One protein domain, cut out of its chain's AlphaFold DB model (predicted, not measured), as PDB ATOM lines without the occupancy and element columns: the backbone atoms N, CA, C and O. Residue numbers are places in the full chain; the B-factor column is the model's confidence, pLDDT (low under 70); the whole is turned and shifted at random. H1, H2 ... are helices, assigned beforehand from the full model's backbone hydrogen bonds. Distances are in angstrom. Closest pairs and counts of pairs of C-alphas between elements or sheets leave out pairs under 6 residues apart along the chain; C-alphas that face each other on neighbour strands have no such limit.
ATOM      1  N   PHE A  88      22.082   2.665  10.885       50.16
ATOM      2  CA  PHE A  88      23.541   2.675  11.081       50.16
ATOM      3  C   PHE A  88      24.277   1.693  10.160       50.16
ATOM      4  O   PHE A  88      25.347   2.026   9.652       50.16
ATOM      5  N   GLY A  89      23.700   0.518   9.885       52.62
ATOM      6  CA  GLY A  89      24.297  -0.460   8.970       52.62
ATOM      7  C   GLY A  89      24.457   0.087   7.548       52.62
ATOM      8  O   GLY A  89      25.526  -0.037   6.953       52.62
ATOM      9  N   SER A  90      23.433   0.767   7.026       54.53
ATOM     10  CA  SER A  90      23.484   1.385   5.696       54.53
ATOM     11  C   SER A  90      24.427   2.593   5.628       54.53
ATOM     12  O   SER A  90      25.139   2.732   4.635       54.53
ATOM     13  N   ALA A  91      24.501   3.420   6.677       57.25
ATOM     14  CA  ALA A  91      25.407   4.573   6.718       57.25
ATOM     15  C   ALA A  91      26.892   4.165   6.811       57.25
ATOM     16  O   ALA A  91      27.750   4.741   6.143       57.25
ATOM     17  N   VAL A  92      27.217   3.135   7.599       60.41
ATOM     18  CA  VAL A  92      28.593   2.618   7.688       60.41
ATOM     19  C   VAL A  92      29.012   1.958   6.373       60.41
ATOM     20  O   VAL A  92      30.137   2.165   5.922       60.41
ATOM     21  N   LEU A  93      28.111   1.223   5.710       61.78
ATOM     22  CA  LEU A  93      28.378   0.658   4.385       61.78
ATOM     23  C   LEU A  93      28.591   1.749   3.323       61.78
ATOM     24  O   LEU A  93      29.507   1.610   2.511       61.78
ATOM     25  N   SER A  94      27.824   2.847   3.356       66.38
ATOM     26  CA  SER A  94      28.004   3.960   2.414       66.38
ATOM     27  C   SER A  94      29.309   4.725   2.644       66.38
ATOM     28  O   SER A  94      29.997   5.085   1.689       66.38
ATOM     29  N   VAL A  95      29.710   4.934   3.902       69.94
ATOM     30  CA  VAL A  95      31.017   5.540   4.210       69.94
ATOM     31  C   VAL A  95      32.147   4.594   3.805       69.94
ATOM     32  O   VAL A  95      33.105   5.022   3.163       69.94
ATOM     33  N   ALA A  96      32.020   3.295   4.087       71.81
ATOM     34  CA  ALA A  96      33.008   2.301   3.684       71.81
ATOM     35  C   ALA A  96      33.178   2.230   2.158       71.81
ATOM     36  O   ALA A  96      34.308   2.081   1.689       71.81
ATOM     37  N   SER A  97      32.108   2.369   1.365       74.00
ATOM     38  CA  SER A  97      32.229   2.418  -0.099       74.00
ATOM     39  C   SER A  97      32.957   3.669  -0.588       74.00
ATOM     40  O   SER A  97      33.791   3.560  -1.485       74.00
ATOM     41  N   VAL A  98      32.718   4.831   0.031       77.44
ATOM     42  CA  VAL A  98      33.421   6.079  -0.317       77.44
ATOM     43  C   VAL A  98      34.901   5.990   0.055       77.44
ATOM     44  O   VAL A  98      35.760   6.321  -0.758       77.44
ATOM     45  N   VAL A  99      35.222   5.471   1.242       79.69
ATOM     46  CA  VAL A  99      36.614   5.275   1.673       79.69
ATOM     47  C   VAL A  99      37.332   4.284   0.760       79.69
ATOM     48  O   VAL A  99      38.450   4.557   0.334       79.69
ATOM     49  N   ARG A 100      36.697   3.165   0.389       80.25
ATOM     50  CA  ARG A 100      37.278   2.213  -0.575       80.25
ATOM     51  C   ARG A 100      37.508   2.855  -1.938       80.25
ATOM     52  O   ARG A 100      38.568   2.648  -2.516       80.25
ATOM     53  N   ALA A 101      36.557   3.644  -2.436       78.62
ATOM     54  CA  ALA A 101      36.722   4.366  -3.695       78.62
ATOM     55  C   ALA A 101      37.909   5.340  -3.631       78.62
ATOM     56  O   ALA A 101      38.727   5.357  -4.548       78.62
ATOM     57  N   GLN A 102      38.064   6.064  -2.520       79.31
ATOM     58  CA  GLN A 102      39.182   6.987  -2.314       79.31
ATOM     59  C   GLN A 102      40.530   6.275  -2.187       79.31
ATOM     60  O   GLN A 102      41.505   6.697  -2.800       79.31
ATOM     61  N   VAL A 103      40.595   5.167  -1.446       83.12
ATOM     62  CA  VAL A 103      41.812   4.347  -1.347       83.12
ATOM     63  C   VAL A 103      42.182   3.771  -2.712       83.12
ATOM     64  O   VAL A 103      43.346   3.812  -3.096       83.12
ATOM     65  N   ASN A 104      41.202   3.292  -3.480       84.31
ATOM     66  CA  ASN A 104      41.439   2.787  -4.830       84.31
ATOM     67  C   ASN A 104      41.933   3.894  -5.767       84.31
ATOM     68  O   ASN A 104      42.874   3.664  -6.521       84.31
ATOM     69  N   ALA A 105      41.347   5.092  -5.705       78.56
ATOM     70  CA  ALA A 105      41.798   6.244  -6.484       78.56
ATOM     71  C   ALA A 105      43.233   6.650  -6.112       78.56
ATOM     72  O   ALA A 105      44.059   6.887  -6.991       78.56
ATOM     73  N   PHE A 106      43.558   6.656  -4.819       78.62
ATOM     74  CA  PHE A 106      44.900   6.967  -4.334       78.62
ATOM     75  C   PHE A 106      45.936   5.913  -4.745       78.62
ATOM     76  O   PHE A 106      47.022   6.261  -5.203       78.62
ATOM     77  N   ASN A 107      45.593   4.629  -4.635       83.75
ATOM     78  CA  ASN A 107      46.460   3.539  -5.079       83.75
ATOM     79  C   ASN A 107      46.718   3.614  -6.585       83.75
ATOM     80  O   ASN A 107      47.870   3.521  -6.996       83.75
ATOM     81  N   ARG A 108      45.677   3.866  -7.389       83.38
ATOM     82  CA  ARG A 108      45.815   4.076  -8.838       83.38
ATOM     83  C   ARG A 108      46.715   5.265  -9.157       83.38
ATOM     84  O   ARG A 108      47.575   5.161 -10.017       83.38
ATOM     85  N   TRP A 109      46.575   6.370  -8.428       79.94
ATOM     86  CA  TRP A 109      47.450   7.532  -8.592       79.94
ATOM     87  C   TRP A 109      48.915   7.231  -8.228       79.94
ATOM     88  O   TRP A 109      49.835   7.691  -8.907       79.94
ATOM     89  N   LEU A 110      49.154   6.443  -7.175       81.81
ATOM     90  CA  LEU A 110      50.503   5.999  -6.814       81.81
ATOM     91  C   LEU A 110      51.110   5.081  -7.878       81.81
ATOM     92  O   LEU A 110      52.287   5.233  -8.205       81.81
ATOM     93  N   GLU A 111      50.321   4.141  -8.391       86.50
ATOM     94  CA  GLU A 111      50.711   3.214  -9.454       86.50
ATOM     95  C   GLU A 111      51.055   3.980 -10.733       86.50
ATOM     96  O   GLU A 111      52.189   3.901 -11.198       86.50
ATOM     97  N   ALA A 112      50.178   4.885 -11.167       84.50
ATOM     98  CA  ALA A 112      50.418   5.783 -12.292       84.50
ATOM     99  C   ALA A 112      51.721   6.588 -12.165       84.50
ATOM    100  O   ALA A 112      52.461   6.757 -13.134       84.50
ATOM    101  N   ARG A 113      52.054   7.080 -10.963       83.62
ATOM    102  CA  ARG A 113      53.321   7.795 -10.728       83.62
ATOM    103  C   ARG A 113      54.544   6.880 -10.752       83.62
ATOM    104  O   ARG A 113      55.628   7.351 -11.096       83.62
ATOM    105  N   ARG A 114      54.409   5.610 -10.364       86.62
ATOM    106  CA  ARG A 114      55.489   4.615 -10.475       86.62
ATOM    107  C   ARG A 114      55.721   4.240 -11.931       86.62
ATOM    108  O   ARG A 114      56.863   4.300 -12.374       86.62
ATOM    109  N   ASP A 115      54.654   3.975 -12.668       86.38
ATOM    110  CA  ASP A 115      54.716   3.655 -14.095       86.38
ATOM    111  C   ASP A 115      55.295   4.827 -14.889       86.38
ATOM    112  O   ASP A 115      56.188   4.656 -15.716       86.38
ATOM    113  N   TYR A 116      54.887   6.052 -14.552       86.50
ATOM    114  CA  TYR A 116      55.461   7.263 -15.127       86.50
ATOM    115  C   TYR A 116      56.969   7.402 -14.850       86.50
ATOM    116  O   TYR A 116      57.723   7.816 -15.732       86.50
ATOM    117  N   ARG A 117      57.444   7.038 -13.650       87.12
ATOM    118  CA  ARG A 117      58.888   7.022 -13.350       87.12
ATOM    119  C   ARG A 117      59.618   5.955 -14.156       87.12
ATOM    120  O   ARG A 117      60.665   6.262 -14.711       87.12
ATOM    121  N   ALA A 118      59.043   4.763 -14.285       88.50
ATOM    122  CA  ALA A 118      59.608   3.712 -15.125       88.50
ATOM    123  C   ALA A 118      59.726   4.165 -16.593       88.50
ATOM    124  O   ALA A 118      60.756   3.945 -17.223       88.50
ATOM    125  N   LEU A 119      58.727   4.885 -17.120       87.88
ATOM    126  CA  LEU A 119      58.796   5.497 -18.456       87.88
ATOM    127  C   LEU A 119      59.881   6.580 -18.559       87.88
ATOM    128  O   LEU A 119      60.527   6.698 -19.598       87.88
ATOM    129  N   CYS A 120      60.118   7.359 -17.499       87.56
ATOM    130  CA  CYS A 120      61.210   8.340 -17.466       87.56
ATOM    131  C   CYS A 120      62.603   7.690 -17.498       87.56
ATOM    132  O   CYS A 120      63.544   8.300 -18.014       87.56
ATOM    133  N   GLU A 121      62.738   6.491 -16.931       91.50
ATOM    134  CA  GLU A 121      63.988   5.724 -16.885       91.50
ATOM    135  C   GLU A 121      64.289   4.992 -18.201       91.50
ATOM    136  O   GLU A 121      65.440   4.637 -18.447       91.50
ATOM    137  N   MET A 122      63.291   4.793 -19.068       90.06
ATOM    138  CA  MET A 122      63.493   4.170 -20.378       90.06
ATOM    139  C   MET A 122      64.264   5.077 -21.348       90.06
ATOM    140  O   MET A 122      64.067   6.296 -21.397       90.06
ATOM    141  N   ASP A 123      65.098   4.437 -22.170       91.31
ATOM    142  CA  ASP A 123      65.834   5.055 -23.273       91.31
ATOM    143  C   ASP A 123      64.904   5.511 -24.407       91.31
ATOM    144  O   ASP A 123      63.882   4.885 -24.698       91.31
ATOM    145  N   ASP A 124      65.316   6.557 -25.129       91.31
ATOM    146  CA  ASP A 124      64.551   7.155 -26.233       91.31
ATOM    147  C   ASP A 124      64.201   6.155 -27.343       91.31
ATOM    148  O   ASP A 124      63.145   6.258 -27.966       91.31
ATOM    149  N   LYS A 125      65.058   5.154 -27.578       89.62
ATOM    150  CA  LYS A 125      64.791   4.083 -28.545       89.62
ATOM    151  C   LYS A 125      63.629   3.196 -28.093       89.62
ATOM    152  O   LYS A 125      62.715   2.945 -28.871       89.62
ATOM    153  N   THR A 126      63.645   2.775 -26.831       90.12
ATOM    154  CA  THR A 126      62.580   1.962 -26.230       90.12
ATOM    155  C   THR A 126      61.257   2.726 -26.218       90.12
ATOM    156  O   THR A 126      60.211   2.158 -26.523       90.12
ATOM    157  N   LEU A 127      61.304   4.036 -25.947       91.50
ATOM    158  CA  LEU A 127      60.143   4.920 -26.053       91.50
ATOM    159  C   LEU A 127      59.622   5.021 -27.498       91.50
ATOM    160  O   LEU A 127      58.415   4.952 -27.726       91.50
ATOM    161  N   ALA A 128      60.510   5.122 -28.486       88.38
ATOM    162  CA  ALA A 128      60.124   5.200 -29.894       88.38
ATOM    163  C   ALA A 128      59.486   3.903 -30.428       88.38
ATOM    164  O   ALA A 128      58.640   3.962 -31.332       88.38
ATOM    165  N   ASP A 129      59.854   2.747 -29.866       87.38
ATOM    166  CA  ASP A 129      59.263   1.447 -30.206       87.38
ATOM    167  C   ASP A 129      57.803   1.345 -29.733       87.38
ATOM    168  O   ASP A 129      56.953   0.843 -30.468       87.38
ATOM    169  N   ILE A 130      57.478   1.918 -28.568       85.00
ATOM    170  CA  ILE A 130      56.092   2.057 -28.074       85.00
ATOM    171  C   ILE A 130      55.355   3.275 -28.663       85.00
ATOM    172  O   ILE A 130      54.189   3.505 -28.352       85.00
ATOM    173  N   GLY A 131      56.006   4.043 -29.542       86.06
ATOM    174  CA  GLY A 131      55.407   5.192 -30.227       86.06
ATOM    175  C   GLY A 131      55.377   6.488 -29.412       86.06
ATOM    176  O   GLY A 131      54.647   7.412 -29.769       86.06
ATOM    177  N   LEU A 132      56.173   6.576 -28.347       90.06
ATOM    178  CA  LEU A 132      56.306   7.753 -27.494       90.06
ATOM    179  C   LEU A 132      57.597   8.521 -27.777       90.06
ATOM    180  O   LEU A 132      58.598   7.968 -28.226       90.06
ATOM    181  N   THR A 133      57.584   9.821 -27.481       89.81
ATOM    182  CA  THR A 133      58.782  10.668 -27.522       89.81
ATOM    183  C   THR A 133      59.039  11.348 -26.184       89.81
ATOM    184  O   THR A 133      58.131  11.514 -25.367       89.81
ATOM    185  N   ARG A 134      60.285  11.785 -25.955       90.31
ATOM    186  CA  ARG A 134      60.683  12.445 -24.700       90.31
ATOM    187  C   ARG A 134      59.883  13.720 -24.414       90.31
ATOM    188  O   ARG A 134      59.654  14.048 -23.253       90.31
ATOM    189  N   SER A 135      59.424  14.414 -25.458       87.12
ATOM    190  CA  SER A 135      58.528  15.563 -25.320       87.12
ATOM    191  C   SER A 135      57.152  15.163 -24.786       87.12
ATOM    192  O   SER A 135      56.643  15.854 -23.919       87.12
ATOM    193  N   ASP A 136      56.591  14.026 -25.216       87.81
ATOM    194  CA  ASP A 136      55.268  13.571 -24.752       87.81
ATOM    195  C   ASP A 136      55.290  13.208 -23.259       87.81
ATOM    196  O   ASP A 136      54.344  13.490 -22.529       87.81
ATOM    197  N   ILE A 137      56.402  12.630 -22.785       88.44
ATOM    198  CA  ILE A 137      56.623  12.348 -21.358       88.44
ATOM    199  C   ILE A 137      56.708  13.656 -20.568       88.44
ATOM    200  O   ILE A 137      56.070  13.804 -19.528       88.44
ATOM    201  N   ARG A 138      57.460  14.638 -21.077       86.25
ATOM    202  CA  ARG A 138      57.573  15.952 -20.437       86.25
ATOM    203  C   ARG A 138      56.232  16.688 -20.409       86.25
ATOM    204  O   ARG A 138      55.897  17.257 -19.375       86.25
ATOM    205  N   ASP A 139      55.441  16.615 -21.473       82.69
ATOM    206  CA  ASP A 139      54.108  17.223 -21.540       82.69
ATOM    207  C   ASP A 139      53.115  16.520 -20.609       82.69
ATOM    208  O   ASP A 139      52.256  17.168 -20.015       82.69
ATOM    209  N   ALA A 140      53.268  15.214 -20.382       83.56
ATOM    210  CA  ALA A 140      52.464  14.498 -19.398       83.56
ATOM    211  C   ALA A 140      52.707  14.971 -17.954       83.56
ATOM    212  O   ALA A 140      51.794  14.887 -17.134       83.56
ATOM    213  N   THR A 141      53.878  15.545 -17.635       75.94
ATOM    214  CA  THR A 141      54.086  16.212 -16.329       75.94
ATOM    215  C   THR A 141      53.282  17.495 -16.161       75.94
ATOM    216  O   THR A 141      53.109  17.949 -15.031       75.94
ATOM    217  N   ALA A 142      52.776  18.075 -17.256       75.38
ATOM    218  CA  ALA A 142      51.876  19.221 -17.203       75.38
ATOM    219  C   ALA A 142      50.441  18.819 -16.815       75.38
ATOM    220  O   ALA A 142      49.629  19.697 -16.512       75.38
ATOM    221  N   ALA A 143      50.125  17.514 -16.765       69.25
ATOM    222  CA  ALA A 143      48.932  17.036 -16.076       69.25
ATOM    223  C   ALA A 143      48.963  17.547 -14.629       69.25
ATOM    224  O   ALA A 143      49.976  17.419 -13.939       69.25
ATOM    225  N   GLY A 144      47.863  18.148 -14.165       67.88
ATOM    226  CA  GLY A 144      47.778  18.702 -12.813       67.88
ATOM    227  C   GLY A 144      48.223  17.698 -11.741       67.88
ATOM    228  O   GLY A 144      48.127  16.491 -11.926       67.88
ATOM    229  N   TYR A 145      48.683  18.190 -10.586       65.00
ATOM    230  CA  TYR A 145      49.358  17.384  -9.552       65.00
ATOM    231  C   TYR A 145      48.601  16.106  -9.113       65.00
ATOM    232  O   TYR A 145      49.226  15.110  -8.732       65.00
ATOM    233  N   PHE A 146      47.267  16.125  -9.181       63.00
ATOM    234  CA  PHE A 146      46.379  15.012  -8.819       63.00
ATOM    235  C   PHE A 146      45.826  14.223 -10.019       63.00
ATOM    236  O   PHE A 146      45.078  13.269  -9.823       63.00
ATOM    237  N   GLY A 147      46.178  14.609 -11.244       73.62
ATOM    238  CA  GLY A 147      45.840  13.881 -12.459       73.62
ATOM    239  C   GLY A 147      46.766  12.688 -12.670       73.62
ATOM    240  O   GLY A 147      47.908  12.677 -12.211       73.62
ATOM    241  N   ASP A 148      46.256  11.679 -13.365       80.69
ATOM    242  CA  ASP A 148      47.047  10.545 -13.819       80.69
ATOM    243  C   ASP A 148      47.829  10.949 -15.090       80.69
ATOM    244  O   ASP A 148      47.212  11.157 -16.142       80.69
ATOM    245  N   PRO A 149      49.169  11.084 -15.028       79.56
ATOM    246  CA  PRO A 149      49.966  11.479 -16.187       79.56
ATOM    247  C   PRO A 149      49.949  10.412 -17.290       79.56
ATOM    248  O   PRO A 149      50.131  10.743 -18.463       79.56
ATOM    249  N   THR A 150      49.696   9.141 -16.953       82.94
ATOM    250  CA  THR A 150      49.708   8.037 -17.922       82.94
ATOM    251  C   THR A 150      48.550   8.125 -18.913       82.94
ATOM    252  O   THR A 150      48.695   7.676 -20.047       82.94
ATOM    253  N   VAL A 151      47.448   8.795 -18.557       83.44
ATOM    254  CA  VAL A 151      46.302   9.015 -19.456       83.44
ATOM    255  C   VAL A 151      46.687   9.894 -20.647       83.44
ATOM    256  O   VAL A 151      46.337   9.580 -21.784       83.44
ATOM    257  N   ILE A 152      47.451  10.967 -20.411       83.94
ATOM    258  CA  ILE A 152      47.916  11.865 -21.481       83.94
ATOM    259  C   ILE A 152      48.909  11.130 -22.383       83.94
ATOM    260  O   ILE A 152      48.808  11.199 -23.607       83.94
ATOM    261  N   VAL A 153      49.836  10.380 -21.780       87.06
ATOM    262  CA  VAL A 153      50.818   9.569 -22.510       87.06
ATOM    263  C   VAL A 153      50.122   8.518 -23.377       87.06
ATOM    264  O   VAL A 153      50.432   8.397 -24.560       87.06
ATOM    265  N   ALA A 154      49.152   7.789 -22.822       85.88
ATOM    266  CA  ALA A 154      48.403   6.763 -23.538       85.88
ATOM    267  C   ALA A 154      47.602   7.356 -24.706       85.88
ATOM    268  O   ALA A 154      47.647   6.817 -25.811       85.88
ATOM    269  N   ALA A 155      46.933   8.494 -24.498       85.19
ATOM    270  CA  ALA A 155      46.209   9.185 -25.562       85.19
ATOM    271  C   ALA A 155      47.140   9.574 -26.726       85.19
ATOM    272  O   ALA A 155      46.826   9.311 -27.888       85.19
ATOM    273  N   ARG A 156      48.325  10.118 -26.421       83.75
ATOM    274  CA  ARG A 156      49.326  10.497 -27.433       83.75
ATOM    275  C   ARG A 156      49.954   9.299 -28.137       83.75
ATOM    276  O   ARG A 156      50.167   9.355 -29.348       83.75
ATOM    277  N   ALA A 157      50.223   8.215 -27.410       85.50
ATOM    278  CA  ALA A 157      50.718   6.971 -27.996       85.50
ATOM    279  C   ALA A 157      49.718   6.407 -29.014       85.50
ATOM    280  O   ALA A 157      50.114   5.997 -30.105       85.50
ATOM    281  N   VAL A 158      48.420   6.437 -28.692       84.12
ATOM    282  CA  VAL A 158      47.353   5.990 -29.599       84.12
ATOM    283  C   VAL A 158      47.247   6.902 -30.821       84.12
ATOM    284  O   VAL A 158      47.220   6.397 -31.942       84.12
ATOM    285  N   GLU A 159      47.251   8.224 -30.632       82.75
ATOM    286  CA  GLU A 159      47.211   9.206 -31.726       82.75
ATOM    287  C   GLU A 159      48.373   8.989 -32.712       82.75
ATOM    288  O   GLU A 159      48.170   8.814 -33.916       82.75
ATOM    289  N   ARG A 160      49.611   8.903 -32.207       77.06
ATOM    290  CA  ARG A 160      50.803   8.713 -33.050       77.06
ATOM    291  C   ARG A 160      50.914   7.305 -33.626       77.06
ATOM    292  O   ARG A 160      51.369   7.152 -34.760       77.06
ATOM    293  N   GLY A 161      50.489   6.289 -32.882       73.00
ATOM    294  CA  GLY A 161      50.424   4.905 -33.348       73.00
ATOM    295  C   GLY A 161      49.437   4.737 -34.503       73.00
ATOM    296  O   GLY A 161      49.772   4.110 -35.507       73.00
ATOM    297  N   ALA A 162      48.266   5.375 -34.416       72.12
ATOM    298  CA  ALA A 162      47.276   5.407 -35.493       72.12
ATOM    299  C   ALA A 162      47.799   6.145 -36.740       72.12
ATOM    300  O   ALA A 162      47.504   5.752 -37.869       72.12
ATOM    301  N   HIS A 163      48.634   7.171 -36.548       64.88
ATOM    302  CA  HIS A 163      49.307   7.907 -37.624       64.88
ATOM    303  C   HIS A 163      50.619   7.283 -38.113       64.88
ATOM    304  O   HIS A 163      51.290   7.880 -38.960       64.88
ATOM    305  N   ARG A 164      50.988   6.080 -37.655       60.56
ATOM    306  CA  ARG A 164      52.117   5.310 -38.192       60.56
ATOM    307  C   ARG A 164      51.583   4.231 -39.149       60.56
ATOM    308  O   ARG A 164      51.642   3.050 -38.813       60.56
TER     309      ARG A 164
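What this domain is: This is residues 88 to 164 of the 192 residues of the protein "DUF1127 domain-containing protein" of Phreatobacter sp. NMCR1094 (UniProt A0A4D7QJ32). One long helix, H1, sticks out as an arm with residues 88 to 104, and its later part joins a small head made with three shorter helices. There H4 branches off slantwise from residues 112 to 116 of H1, with the short helices H2 and H3 beyond that branch point. The printed part has 77 residues, with four named helices in the order H1, H2, H3, H4 and no named strand; the class is all helix. It is only just loose, close to extended, with a radius of gyration of the C-alphas of 16.9 A, and spans 57 by 25 by 19 A, the arm making the length.

Where its parts are: H1, residues 88 to 121, runs 49.3 A from C-alpha 88 at (23.541, 2.675, 11.081) to C-alpha 121 at (63.988, 5.724, -16.885). H2 is residues 124 to 129 and H3 residues 134 to 140. H4, residues 149 to 162, is 20.4 A long and ends with C-alpha 162 at (47.276, 5.407, -35.493).

How they stand to each other: H1 and H2 are close but not clearly touching, the closest C-alphas being those of Leu 119 and Leu 127, 7.7 A apart. H1 and H3 are also close but not clearly touching, with the C-alphas of Cys 120 and Ile 137 closest at 7.2 A; they run opposite ways at a shallow tilt of 20 degrees. H4 touches H1 with residues 149 to 150 alone, the C-alphas of Ala 112 and Thr 150 coming closest at 6.1 A, at a steep tilt of 59 degrees, the same way. H3 and H4 touch, closest at the C-alphas of Ala 140 and Pro 149, 5.1 A apart. H2 and H4 are apart. In H1, H2, H3 and H4 every O i to N i+4 pair is within hydrogen-bond range.

The domain as a whole: The C-alphas of Phe 88 and Lys 125 are the two farthest apart, at 57.2 A. The printed part has no cut and no long link. The pLDDT is under 70 at residues 88 to 95, 143 to 146 and 163 to 164.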